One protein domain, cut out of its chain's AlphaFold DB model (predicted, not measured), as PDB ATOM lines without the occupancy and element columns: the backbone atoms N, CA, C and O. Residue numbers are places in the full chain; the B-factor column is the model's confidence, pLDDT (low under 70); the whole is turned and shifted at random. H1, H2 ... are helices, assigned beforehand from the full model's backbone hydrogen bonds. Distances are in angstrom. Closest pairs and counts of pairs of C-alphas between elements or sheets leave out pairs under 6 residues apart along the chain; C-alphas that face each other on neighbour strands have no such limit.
ATOM      1  N   ALA A  10     105.839 102.581 144.765       90.06
ATOM      2  CA  ALA A  10     104.722 103.503 144.937       90.06
ATOM      3  C   ALA A  10     104.830 104.276 146.264       90.06
ATOM      4  O   ALA A  10     104.703 105.506 146.273       90.06
ATOM      5  N   ASP A  11     105.160 103.585 147.360       89.00
ATOM      6  CA  ASP A  11     105.376 104.194 148.680       89.00
ATOM      7  C   ASP A  11     106.541 105.188 148.651       89.00
ATOM      8  O   ASP A  11     106.388 106.335 149.071       89.00
ATOM      9  N   LEU A  12     107.680 104.797 148.064       90.00
ATOM     10  CA  LEU A  12     108.828 105.692 147.894       90.00
ATOM     11  C   LEU A  12     108.448 106.949 147.112       90.00
ATOM     12  O   LEU A  12     108.713 108.067 147.545       90.00
ATOM     13  N   VAL A  13     107.838 106.796 145.938       90.94
ATOM     14  CA  VAL A  13     107.540 107.953 145.087       90.94
ATOM     15  C   VAL A  13     106.509 108.866 145.759       90.94
ATOM     16  O   VAL A  13     106.700 110.083 145.758       90.94
ATOM     17  N   SER A  14     105.469 108.309 146.384       89.38
ATOM     18  CA  SER A  14     104.440 109.086 147.089       89.38
ATOM     19  C   SER A  14     104.963 109.793 148.348       89.38
ATOM     20  O   SER A  14     104.496 110.883 148.682       89.38
ATOM     21  N   GLN A  15     105.977 109.234 149.019       88.12
ATOM     22  CA  GLN A  15     106.624 109.865 150.171       88.12
ATOM     23  C   GLN A  15     107.359 111.161 149.794       88.12
ATOM     24  O   GLN A  15     107.386 112.114 150.580       88.12
ATOM     25  N   TYR A  16     107.976 111.204 148.610       89.12
ATOM     26  CA  TYR A  16     108.836 112.317 148.198       89.12
ATOM     27  C   TYR A  16     108.184 113.266 147.184       89.12
ATOM     28  O   TYR A  16     108.619 114.418 147.100       89.12
ATOM     29  N   ALA A  17     107.131 112.844 146.472       88.44
ATOM     30  CA  ALA A  17     106.446 113.662 145.474       88.44
ATOM     31  C   ALA A  17     104.906 113.599 145.543       88.44
ATOM     32  O   ALA A  17     104.321 112.551 145.801       88.44
ATOM     33  N   GLY A  18     104.248 114.737 145.272       82.12
ATOM     34  CA  GLY A  18     102.782 114.858 145.181       82.12
ATOM     35  C   GLY A  18     102.122 115.839 146.166       82.12
ATOM     36  O   GLY A  18     102.744 116.758 146.687       82.12
ATOM     37  N   LYS A  19     100.814 115.677 146.400       63.66
ATOM     38  CA  LYS A  19     100.046 116.391 147.438       63.66
ATOM     39  C   LYS A  19      99.261 115.357 148.244       63.66
ATOM     40  O   LYS A  19      98.254 114.855 147.757       63.66
ATOM     41  N   GLY A  20      99.730 115.017 149.442       53.56
ATOM     42  CA  GLY A  20      98.997 114.149 150.366       53.56
ATOM     43  C   GLY A  20      98.148 114.967 151.347       53.56
ATOM     44  O   GLY A  20      98.587 116.040 151.775       53.56
ATOM     45  N   PRO A  21      96.955 114.498 151.753       39.53
ATOM     46  CA  PRO A  21      96.262 115.072 152.900       39.53
ATOM     47  C   PRO A  21      97.106 114.835 154.163       39.53
ATOM     48  O   PRO A  21      97.406 113.702 154.526       39.53
ATOM     49  N   GLY A  22      97.540 115.916 154.817       52.44
ATOM     50  CA  GLY A  22      98.227 115.866 156.117       52.44
ATOM     51  C   GLY A  22      99.741 115.608 156.098       52.44
ATOM     52  O   GLY A  22     100.365 115.676 157.154       52.44
ATOM     53  N   ARG A  23     100.369 115.376 154.936       55.22
ATOM     54  CA  ARG A  23     101.837 115.368 154.787       55.22
ATOM     55  C   ARG A  23     102.220 116.052 153.478       55.22
ATOM     56  O   ARG A  23     101.849 115.595 152.400       55.22
ATOM     57  N   GLY A  24     102.944 117.166 153.573       55.66
ATOM     58  CA  GLY A  24     103.459 117.862 152.398       55.66
ATOM     59  C   GLY A  24     104.488 116.983 151.696       55.66
ATOM     60  O   GLY A  24     105.529 116.684 152.285       55.66
ATOM     61  N   ALA A  25     104.216 116.562 150.461       60.81
ATOM     62  CA  ALA A  25     105.280 115.984 149.656       60.81
ATOM     63  C   ALA A  25     106.303 117.084 149.360       60.81
ATOM     64  O   ALA A  25     105.947 118.248 149.154       60.81
ATOM     65  N   LYS A  26     107.588 116.725 149.395       75.19
ATOM     66  CA  LYS A  26     108.675 117.711 149.360       75.19
ATOM     67  C   LYS A  26     108.792 118.407 148.003       75.19
ATOM     68  O   LYS A  26     109.241 119.548 147.964       75.19
ATOM     69  N   ILE A  27     108.408 117.736 146.914       90.06
ATOM     70  CA  ILE A  27     108.429 118.274 145.547       90.06
ATOM     71  C   ILE A  27     107.200 117.840 144.736       90.06
ATOM     72  O   ILE A  27     106.492 116.902 145.101       90.06
ATOM     73  N   THR A  28     106.929 118.518 143.621       91.50
ATOM     74  CA  THR A  28     105.883 118.101 142.674       91.50
ATOM     75  C   THR A  28     106.349 116.929 141.800       91.50
ATOM     76  O   THR A  28     107.543 116.633 141.720       91.50
ATOM     77  N   PHE A  29     105.418 116.256 141.112       93.06
ATOM     78  CA  PHE A  29     105.777 115.192 140.167       93.06
ATOM     79  C   PHE A  29     106.552 115.723 138.958       93.06
ATOM     80  O   PHE A  29     107.400 115.014 138.427       93.06
ATOM     81  N   GLU A  30     106.317 116.971 138.552       93.81
ATOM     82  CA  GLU A  30     107.097 117.661 137.521       93.81
ATOM     83  C   GLU A  30     108.537 117.872 137.988       93.81
ATOM     84  O   GLU A  30     109.476 117.484 137.299       93.81
ATOM     85  N   GLN A  31     108.716 118.382 139.209       94.12
ATOM     86  CA  GLN A  31     110.040 118.567 139.797       94.12
ATOM     87  C   GLN A  31     110.780 117.238 139.980       94.12
ATOM     88  O   GLN A  31     111.996 117.181 139.794       94.12
ATOM     89  N   LEU A  32     110.071 116.163 140.340       94.88
ATOM     90  CA  LEU A  32     110.673 114.834 140.414       94.88
ATOM     91  C   LEU A  32     111.041 114.320 139.017       94.88
ATOM     92  O   LEU A  32     112.136 113.786 138.850       94.88
ATOM     93  N   ALA A  33     110.179 114.507 138.014       96.12
ATOM     94  CA  ALA A  33     110.455 114.124 136.630       96.12
ATOM     95  C   ALA A  33     111.704 114.828 136.096       96.12
ATOM     96  O   ALA A  33     112.555 114.183 135.491       96.12
ATOM     97  N   ASP A  34     111.856 116.125 136.368       96.31
ATOM     98  CA  ASP A  34     113.017 116.917 135.954       96.31
ATOM     99  C   ASP A  34     114.339 116.408 136.526       96.31
ATOM    100  O   ASP A  34     115.361 116.456 135.845       96.31
ATOM    101  N   ARG A  35     114.310 115.868 137.746       95.50
ATOM    102  CA  ARG A  35     115.481 115.271 138.404       95.50
ATOM    103  C   ARG A  35     115.706 113.813 138.004       95.50
ATOM    104  O   ARG A  35     116.803 113.293 138.179       95.50
ATOM    105  N   SER A  36     114.672 113.143 137.501       96.81
ATOM    106  CA  SER A  36     114.692 111.710 137.219       96.81
ATOM    107  C   SER A  36     115.224 111.431 135.819       96.81
ATOM    108  O   SER A  36     114.469 111.093 134.914       96.81
ATOM    109  N   VAL A  37     116.531 111.570 135.619       97.56
ATOM    110  CA  VAL A  37     117.175 111.242 134.339       97.56
ATOM    111  C   VAL A  37     118.070 110.026 134.532       97.56
ATOM    112  O   VAL A  37     118.949 110.034 135.390       97.56
ATOM    113  N   ASP A  38     117.838 108.966 133.756       96.19
ATOM    114  CA  ASP A  38     118.690 107.777 133.759       96.19
ATOM    115  C   ASP A  38     120.098 108.159 133.274       96.19
ATOM    116  O   ASP A  38     120.243 108.494 132.093       96.19
ATOM    117  N   PRO A  39     121.137 108.081 134.124       92.75
ATOM    118  CA  PRO A  39     122.482 108.520 133.757       92.75
ATOM    119  C   PRO A  39     123.095 107.690 132.622       92.75
ATOM    120  O   PRO A  39     123.988 108.169 131.935       92.75
ATOM    121  N   GLU A  40     122.620 106.459 132.401       93.19
ATOM    122  CA  GLU A  40     123.139 105.596 131.334       93.19
ATOM    123  C   GLU A  40     122.481 105.843 129.972       93.19
ATOM    124  O   GLU A  40     123.130 105.698 128.941       93.19
ATOM    125  N   SER A  41     121.179 106.147 129.941       94.69
ATOM    126  CA  SER A  41     120.408 106.192 128.686       94.69
ATOM    127  C   SER A  41     119.802 107.553 128.356       94.69
ATOM    128  O   SER A  41     119.220 107.705 127.285       94.69
ATOM    129  N   GLY A  42     119.876 108.524 129.271       95.62
ATOM    130  CA  GLY A  42     119.177 109.805 129.155       95.62
ATOM    131  C   GLY A  42     117.653 109.694 129.274       95.62
ATOM    132  O   GLY A  42     116.946 110.682 129.085       95.62
ATOM    133  N   TYR A  43     117.121 108.502 129.576       96.75
ATOM    134  CA  TYR A  43     115.687 108.288 129.741       96.75
ATOM    135  C   TYR A  43     115.129 109.143 130.884       96.75
ATOM    136  O   TYR A  43     115.626 109.090 132.008       96.75
ATOM    137  N   LYS A  44     114.047 109.871 130.599       97.31
ATOM    138  CA  LYS A  44     113.316 110.705 131.556       97.31
ATOM    139  C   LYS A  44     111.844 110.266 131.598       97.31
ATOM    140  O   LYS A  44     111.181 110.319 130.557       97.31
ATOM    141  N   PRO A  45     111.307 109.819 132.747       96.25
ATOM    142  CA  PRO A  45     109.892 109.517 132.886       96.25
ATOM    143  C   PRO A  45     109.079 110.816 132.895       96.25
ATOM    144  O   PRO A  45     109.547 111.865 133.337       96.25
ATOM    145  N   SER A  46     107.835 110.753 132.424       96.75
ATOM    146  CA  SER A  46     106.922 111.894 132.516       96.75
ATOM    147  C   SER A  46     106.390 112.065 133.943       96.75
ATOM    148  O   SER A  46     106.279 111.095 134.695       96.75
ATOM    149  N   ALA A  47     105.980 113.284 134.302       94.88
ATOM    150  CA  ALA A  47     105.322 113.554 135.584       94.88
ATOM    151  C   ALA A  47     104.073 112.673 135.788       94.88
ATOM    152  O   ALA A  47     103.865 112.127 136.868       94.88
ATOM    153  N   ASN A  48     103.290 112.446 134.726       94.88
ATOM    154  CA  ASN A  48     102.117 111.569 134.764       94.88
ATOM    155  C   ASN A  48     102.474 110.092 135.011       94.88
ATOM    156  O   ASN A  48     101.730 109.376 135.682       94.88
ATOM    157  N   LEU A  49     103.613 109.622 134.489       94.62
ATOM    158  CA  LEU A  49     104.104 108.276 134.780       94.62
ATOM    159  C   LEU A  49     104.488 108.147 136.258       94.62
ATOM    160  O   LEU A  49     104.097 107.178 136.900       94.62
ATOM    161  N   LEU A  50     105.189 109.137 136.814       94.31
ATOM    162  CA  LEU A  50     105.551 109.158 138.236       94.31
ATOM    163  C   LEU A  50     104.324 109.236 139.148       94.31
ATOM    164  O   LEU A  50     104.264 108.530 140.150       94.31
ATOM    165  N   TRP A  51     103.322 110.028 138.769       92.69
ATOM    166  CA  TRP A  51     102.036 110.044 139.457       92.69
ATOM    167  C   TRP A  51     101.336 108.681 139.386       92.69
ATOM    168  O   TRP A  51     100.814 108.211 140.392       92.69
ATOM    169  N   SER A  52     101.365 108.013 138.228       92.00
ATOM    170  CA  SER A  52     100.770 106.679 138.070       92.00
ATOM    171  C   SER A  52     101.447 105.651 138.980       92.00
ATOM    172  O   SER A  52     100.749 104.871 139.620       92.00
ATOM    173  N   ILE A  53     102.780 105.700 139.091       91.88
ATOM    174  CA  ILE A  53     103.555 104.869 140.026       91.88
ATOM    175  C   ILE A  53     103.145 105.175 141.468       91.88
ATOM    176  O   ILE A  53     102.798 104.261 142.203       91.88
ATOM    177  N   ALA A  54     103.126 106.450 141.866       90.62
ATOM    178  CA  ALA A  54     102.741 106.860 143.219       90.62
ATOM    179  C   ALA A  54     101.303 106.461 143.585       90.62
ATOM    180  O   ALA A  54     101.001 106.213 144.746       90.62
ATOM    181  N   ALA A  55     100.413 106.402 142.593       89.00
ATOM    182  CA  ALA A  55      99.032 105.969 142.751       89.00
ATOM    183  C   ALA A  55      98.860 104.436 142.738       89.00
ATOM    184  O   ALA A  55      97.721 103.971 142.718       89.00
ATOM    185  N   GLY A  56      99.947 103.656 142.679       85.50
ATOM    186  CA  GLY A  56      99.895 102.192 142.608       85.50
ATOM    187  C   GLY A  56      99.220 101.668 141.339       85.50
ATOM    188  O   GLY A  56      98.694 100.558 141.311       85.50
ATOM    189  N   ARG A  57      99.168 102.474 140.268       84.31
ATOM    190  CA  ARG A  57      98.643 102.009 138.981       84.31
ATOM    191  C   ARG A  57      99.711 101.123 138.367       84.31
ATOM    192  O   ARG A  57     100.817 101.600 138.147       84.31
ATOM    193  N   GLY A  58      99.383  99.862 138.090       74.31
ATOM    194  CA  GLY A  58     100.321  98.874 137.553       74.31
ATOM    195  C   GLY A  58     101.117  99.414 136.362       74.31
ATOM    196  O   GLY A  58     100.615  99.507 135.243       74.31
ATOM    197  N   VAL A  59     102.371  99.788 136.615       83.56
ATOM    198  CA  VAL A  59     103.307 100.311 135.619       83.56
ATOM    199  C   VAL A  59     104.338  99.237 135.333       83.56
ATOM    200  O   VAL A  59     104.938  98.661 136.239       83.56
ATOM    201  N   LYS A  60     104.596  98.991 134.046       83.25
ATOM    202  CA  LYS A  60     105.643  98.058 133.635       83.25
ATOM    203  C   LYS A  60     107.012  98.569 134.085       83.25
ATOM    204  O   LYS A  60     107.581  99.482 133.477       83.25
ATOM    205  N   MET A  61     107.557  97.928 135.112       83.75
ATOM    206  CA  MET A  61     108.865  98.272 135.644       83.75
ATOM    207  C   MET A  61     109.974  97.845 134.682       83.75
ATOM    208  O   MET A  61     109.971  96.742 134.138       83.75
ATOM    209  N   ASN A  62     110.936  98.734 134.445       87.81
ATOM    210  CA  ASN A  62     112.106  98.443 133.623       87.81
ATOM    211  C   ASN A  62     113.360  99.118 134.196       87.81
ATOM    212  O   ASN A  62     113.267 100.067 134.974       87.81
ATOM    213  N   LYS A  63     114.545  98.638 133.791       89.56
ATOM    214  CA  LYS A  63     115.835  99.102 134.334       89.56
ATOM    215  C   LYS A  63     116.044 100.614 134.182       89.56
ATOM    216  O   LYS A  63     116.523 101.245 135.119       89.56
ATOM    217  N   ARG A  64     115.661 101.194 133.036       93.69
ATOM    218  CA  ARG A  64     115.829 102.632 132.756       93.69
ATOM    219  C   ARG A  64     114.954 103.477 133.681       93.69
ATOM    220  O   ARG A  64     115.437 104.445 134.253       93.69
ATOM    221  N   LEU A  65     113.702 103.063 133.889       93.69
ATOM    222  CA  LEU A  65     112.772 103.717 134.810       93.69
ATOM    223  C   LEU A  65     113.279 103.684 136.255       93.69
ATOM    224  O   LEU A  65     113.330 104.725 136.900       93.69
ATOM    225  N   VAL A  66     113.715 102.520 136.742       92.81
ATOM    226  CA  VAL A  66     114.222 102.376 138.118       92.81
ATOM    227  C   VAL A  66     115.460 103.246 138.353       92.81
ATOM    228  O   VAL A  66     115.558 103.906 139.385       92.81
ATOM    229  N   ARG A  67     116.395 103.297 137.394       94.19
ATOM    230  CA  ARG A  67     117.584 104.160 137.498       94.19
ATOM    231  C   ARG A  67     117.245 105.643 137.437       94.19
ATOM    232  O   ARG A  67     117.785 106.402 138.234       94.19
ATOM    233  N   ALA A  68     116.341 106.043 136.544       96.69
ATOM    234  CA  ALA A  68     115.881 107.423 136.463       96.69
ATOM    235  C   ALA A  68     115.236 107.875 137.781       96.69
ATOM    236  O   ALA A  68     115.596 108.920 138.311       96.69
ATOM    237  N   VAL A  69     114.343 107.063 138.357       95.00
ATOM    238  CA  VAL A  69     113.718 107.364 139.656       95.00
ATOM    239  C   VAL A  69     114.763 107.431 140.773       95.00
ATOM    240  O   VAL A  69     114.718 108.344 141.593       95.00
ATOM    241  N   ALA A  70     115.746 106.525 140.785       95.06
ATOM    242  CA  ALA A  70     116.843 106.580 141.750       95.06
ATOM    243  C   ALA A  70     117.656 107.878 141.648       95.06
ATOM    244  O   ALA A  70     117.933 108.497 142.672       95.06
ATOM    245  N   ALA A  71     117.974 108.333 140.433       96.25
ATOM    246  CA  ALA A  71     118.642 109.615 140.222       96.25
ATOM    247  C   ALA A  71     117.799 110.793 140.743       96.25
ATOM    248  O   ALA A  71     118.318 111.668 141.437       96.25
ATOM    249  N   GLY A  72     116.485 110.775 140.496       94.75
ATOM    250  CA  GLY A  72     115.569 111.815 140.968       94.75
ATOM    251  C   GLY A  72     115.436 111.888 142.491       94.75
ATOM    252  O   GLY A  72     115.268 112.977 143.047       94.75
ATOM    253  N   LEU A  73     115.547 110.743 143.169       94.06
ATOM    254  CA  LEU A  73     115.452 110.635 144.625       94.06
ATOM    255  C   LEU A  73     116.800 110.784 145.350       94.06
ATOM    256  O   LEU A  73     116.812 111.016 146.560       94.06
ATOM    257  N   ALA A  74     117.929 110.723 144.637       91.88
ATOM    258  CA  ALA A  74     119.267 110.831 145.223       91.88
ATOM    259  C   ALA A  74     119.470 112.137 146.015       91.88
ATOM    260  O   ALA A  74     120.102 112.132 147.069       91.88
ATOM    261  N   GLY A  75     118.853 113.244 145.577       87.56
ATOM    262  CA  GLY A  75     118.872 114.526 146.297       87.56
ATOM    263  C   GLY A  75     118.212 114.494 147.685       87.56
ATOM    264  O   GLY A  75     118.395 115.419 148.470       87.56
ATOM    265  N   PHE A  76     117.467 113.433 148.010       87.44
ATOM    266  CA  PHE A  76     116.890 113.182 149.334       87.44
ATOM    267  C   PHE A  76     117.665 112.129 150.143       87.44
ATOM    268  O   PHE A  76     117.175 111.685 151.181       87.44
ATOM    269  N   GLY A  77     118.852 111.722 149.681       87.19
ATOM    270  CA  GLY A  77     119.675 110.696 150.327       87.19
ATOM    271  C   GLY A  77     119.201 109.262 150.075       87.19
ATOM    272  O   GLY A  77     119.578 108.358 150.817       87.19
ATOM    273  N   ILE A  78     118.361 109.038 149.058       89.19
ATOM    274  CA  ILE A  78     117.876 107.701 148.703       89.19
ATOM    275  C   ILE A  78     118.843 107.038 147.724       89.19
ATOM    276  O   ILE A  78     119.050 107.524 146.613       89.19
ATOM    277  N   ASP A  79     119.414 105.908 148.136       86.38
ATOM    278  CA  ASP A  79     120.328 105.116 147.314       86.38
ATOM    279  C   ASP A  79     119.587 104.251 146.275       86.38
ATOM    280  O   ASP A  79     118.487 103.736 146.511       86.38
ATOM    281  N   VAL A  80     120.247 104.005 145.140       85.56
ATOM    282  CA  VAL A  80     119.779 103.142 144.054       85.56
ATOM    283  C   VAL A  80     119.449 101.728 144.532       85.56
ATOM    284  O   VAL A  80     118.549 101.099 143.975       85.56
ATOM    285  N   ARG A  81     120.131 101.209 145.565       83.06
ATOM    286  CA  ARG A  81     119.828  99.880 146.120       83.06
ATOM    287  C   ARG A  81     118.427  99.826 146.730       83.06
ATOM    288  O   ARG A  81     117.705  98.871 146.462       83.06
ATOM    289  N   ARG A  82     118.019 100.862 147.473       87.38
ATOM    290  CA  ARG A  82     116.685 100.951 148.089       87.38
ATOM    291  C   ARG A  82     115.591 101.048 147.029       87.38
ATOM    292  O   ARG A  82     114.626 100.296 147.079       87.38
ATOM    293  N   VAL A  83     115.792 101.886 146.008       89.12
ATOM    294  CA  VAL A  83     114.839 102.020 144.889       89.12
ATOM    295  C   VAL A  83     114.704 100.714 144.104       89.12
ATOM    296  O   VAL A  83     113.598 100.323 143.739       89.12
ATOM    297  N   LYS A  84     115.812  99.997 143.870       85.50
ATOM    298  CA  LYS A  84     115.791  98.674 143.226       85.50
ATOM    299  C   LYS A  84     115.035  97.637 144.055       85.50
ATOM    300  O   LYS A  84     114.268  96.875 143.475       85.50
ATOM    301  N   ALA A  85     115.237  97.610 145.371       82.62
ATOM    302  CA  ALA A  85     114.521  96.704 146.265       82.62
ATOM    303  C   ALA A  85     113.007  96.981 146.251       82.62
ATOM    304  O   ALA A  85     112.218  96.065 146.044       82.62
ATOM    305  N   ALA A  86     112.617  98.252 146.344       86.50
ATOM    306  CA  ALA A  86     111.223  98.680 146.288       86.50
ATOM    307  C   ALA A  86     110.550  98.358 144.938       86.50
ATOM    308  O   ALA A  86     109.413  97.893 144.887       86.50
ATOM    309  N   ALA A  87     111.273  98.540 143.827       85.56
ATOM    310  CA  ALA A  87     110.814  98.152 142.493       85.56
ATOM    311  C   ALA A  87     110.689  96.627 142.324       85.56
ATOM    312  O   ALA A  87     109.786  96.163 141.629       85.56
ATOM    313  N   ALA A  88     111.587  95.849 142.939       79.44
ATOM    314  CA  ALA A  88     111.486  94.394 142.956       79.44
ATOM    315  C   ALA A  88     110.248  93.945 143.741       79.44
ATOM    316  O   ALA A  88     109.499  93.129 143.220       79.44
ATOM    317  N   ARG A  89     109.985  94.535 144.917       78.31
ATOM    318  CA  ARG A  89     108.802  94.243 145.745       78.31
ATOM    319  C   ARG A  89     107.491  94.522 145.014       78.31
ATOM    320  O   ARG A  89     106.596  93.681 145.049       78.31
ATOM    321  N   GLU A  90     107.402  95.672 144.346       78.12
ATOM    322  CA  GLU A  90     106.250  96.059 143.517       78.12
ATOM    323  C   GLU A  90     105.985  95.031 142.406       78.12
ATOM    324  O   GLU A  90     104.841  94.708 142.103       78.12
ATOM    325  N   TYR A  91     107.048  94.497 141.795       74.81
ATOM    326  CA  TYR A  91     106.931  93.532 140.704       74.81
ATOM    327  C   TYR A  91     106.620  92.112 141.187       74.81
ATOM    328  O   TYR A  91     105.818  91.419 140.565       74.81
ATOM    329  N   THR A  92     107.275  91.655 142.256       69.12
ATOM    330  CA  THR A  92     107.129  90.278 142.736       69.12
ATOM    331  C   THR A  92     105.889  90.094 143.586       69.12
ATOM    332  O   THR A  92     105.392  88.980 143.641       69.12
ATOM    333  N   GLY A  93     105.398  91.129 144.274       61.41
ATOM    334  CA  GLY A  93     104.271  90.995 145.200       61.41
ATOM    335  C   GLY A  93     104.583  90.167 146.456       61.41
ATOM    336  O   GLY A  93     103.747  90.124 147.355       61.41
TER     337      GLY A  93
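What this domain is: This is residues 10 to 93 of the 143 residues of an uncharacterized protein of Streptomyces phaeolivaceus (UniProt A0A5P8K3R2). Five short helices, mostly crossed rather than side by side, form a small, nearly closed ring, in the order H1, H3, H2, H4, H5 round it. The link of residues 17 to 28 reaches away from these helices to one end of the longest axis, and the link between H2 and H3 reaches the other end at Glu 40. The printed part has 84 residues, with five named helices in the order H1 to H5 and no named strand; the class is all helix. The whole is compact, with a radius of gyration of the C-alphas of 11.6 A and spans of 35 by 28 by 23 A.

Where its parts are: Find C-alpha 10 at (104.722, 103.503, 144.937); here H1 begins, and it runs over residues 10 to 16, 10.3 A from first to last C-alpha. Pass the 12 residues 17 to 28 and you reach H2, residues 29 to 35, 9.9 A long. H3 follows at residues 47 to 54 and is 10.5 A long. Look next at C-alpha 63, at (115.835, 99.102, 134.334), where H4 begins; it covers residues 63 to 74 and 16.4 A. H5, the longest helix, runs over residues 80 to 92 for 18.1 A and ends at C-alpha 92, at (107.129, 90.278, 142.736).

How they stand to each other: Start at Ala 10: its C-alpha is 4.3 A from that of Ala 54, the closest pair where H1 and H3 touch, at a steep tilt of 62 degrees, opposite ways. H3 touches H2 about perpendicular, at 74 degrees, and the closest C-alphas are those of Glu 30 and Ala 47, 4.9 A apart. H2 touches residues 71 to 73 of H4 alone, at 87 degrees, about perpendicular; look at the C-alphas of Arg 35 and Gly 72, the closest, at 4.3 A. H4 touches H5 at a steep tilt of 47 degrees, opposite ways, with the C-alphas of Ala 70 and Val 80 closest, at 5.1 A. H5 and H1 only just touch, with 3 pairs of C-alphas within 8 A, the closest being those of Leu 12 and Ala 86 at 7.6 A; they run opposite ways at a shallow tilt of 34 degrees, only just short of steep. H1 and H4 are close but not clearly touching, with the closest C-alphas, those of Tyr 16 and Leu 73, 7.7 A apart. H1 and H2 are near each other, while H5 is apart from both H2 and H3. In the backbones of H1, H2, H3, H4 and H5 every O i to N i+4 pair is within hydrogen-bond range.

The domain as a whole: The two C-alphas farthest apart are those of Gly 22 and Glu 40, at 36.6 A. The printed part has no cut from residue 10 to 93. The links H1 to H2 and H2 to H3 are long, with 12 and 11 residues; H3 to H4 is short, and H4 to H5 is tight. The mean pLDDT of the printed part is 86.4; look for values under 70 at residues 19 to 25 and 92 to 93.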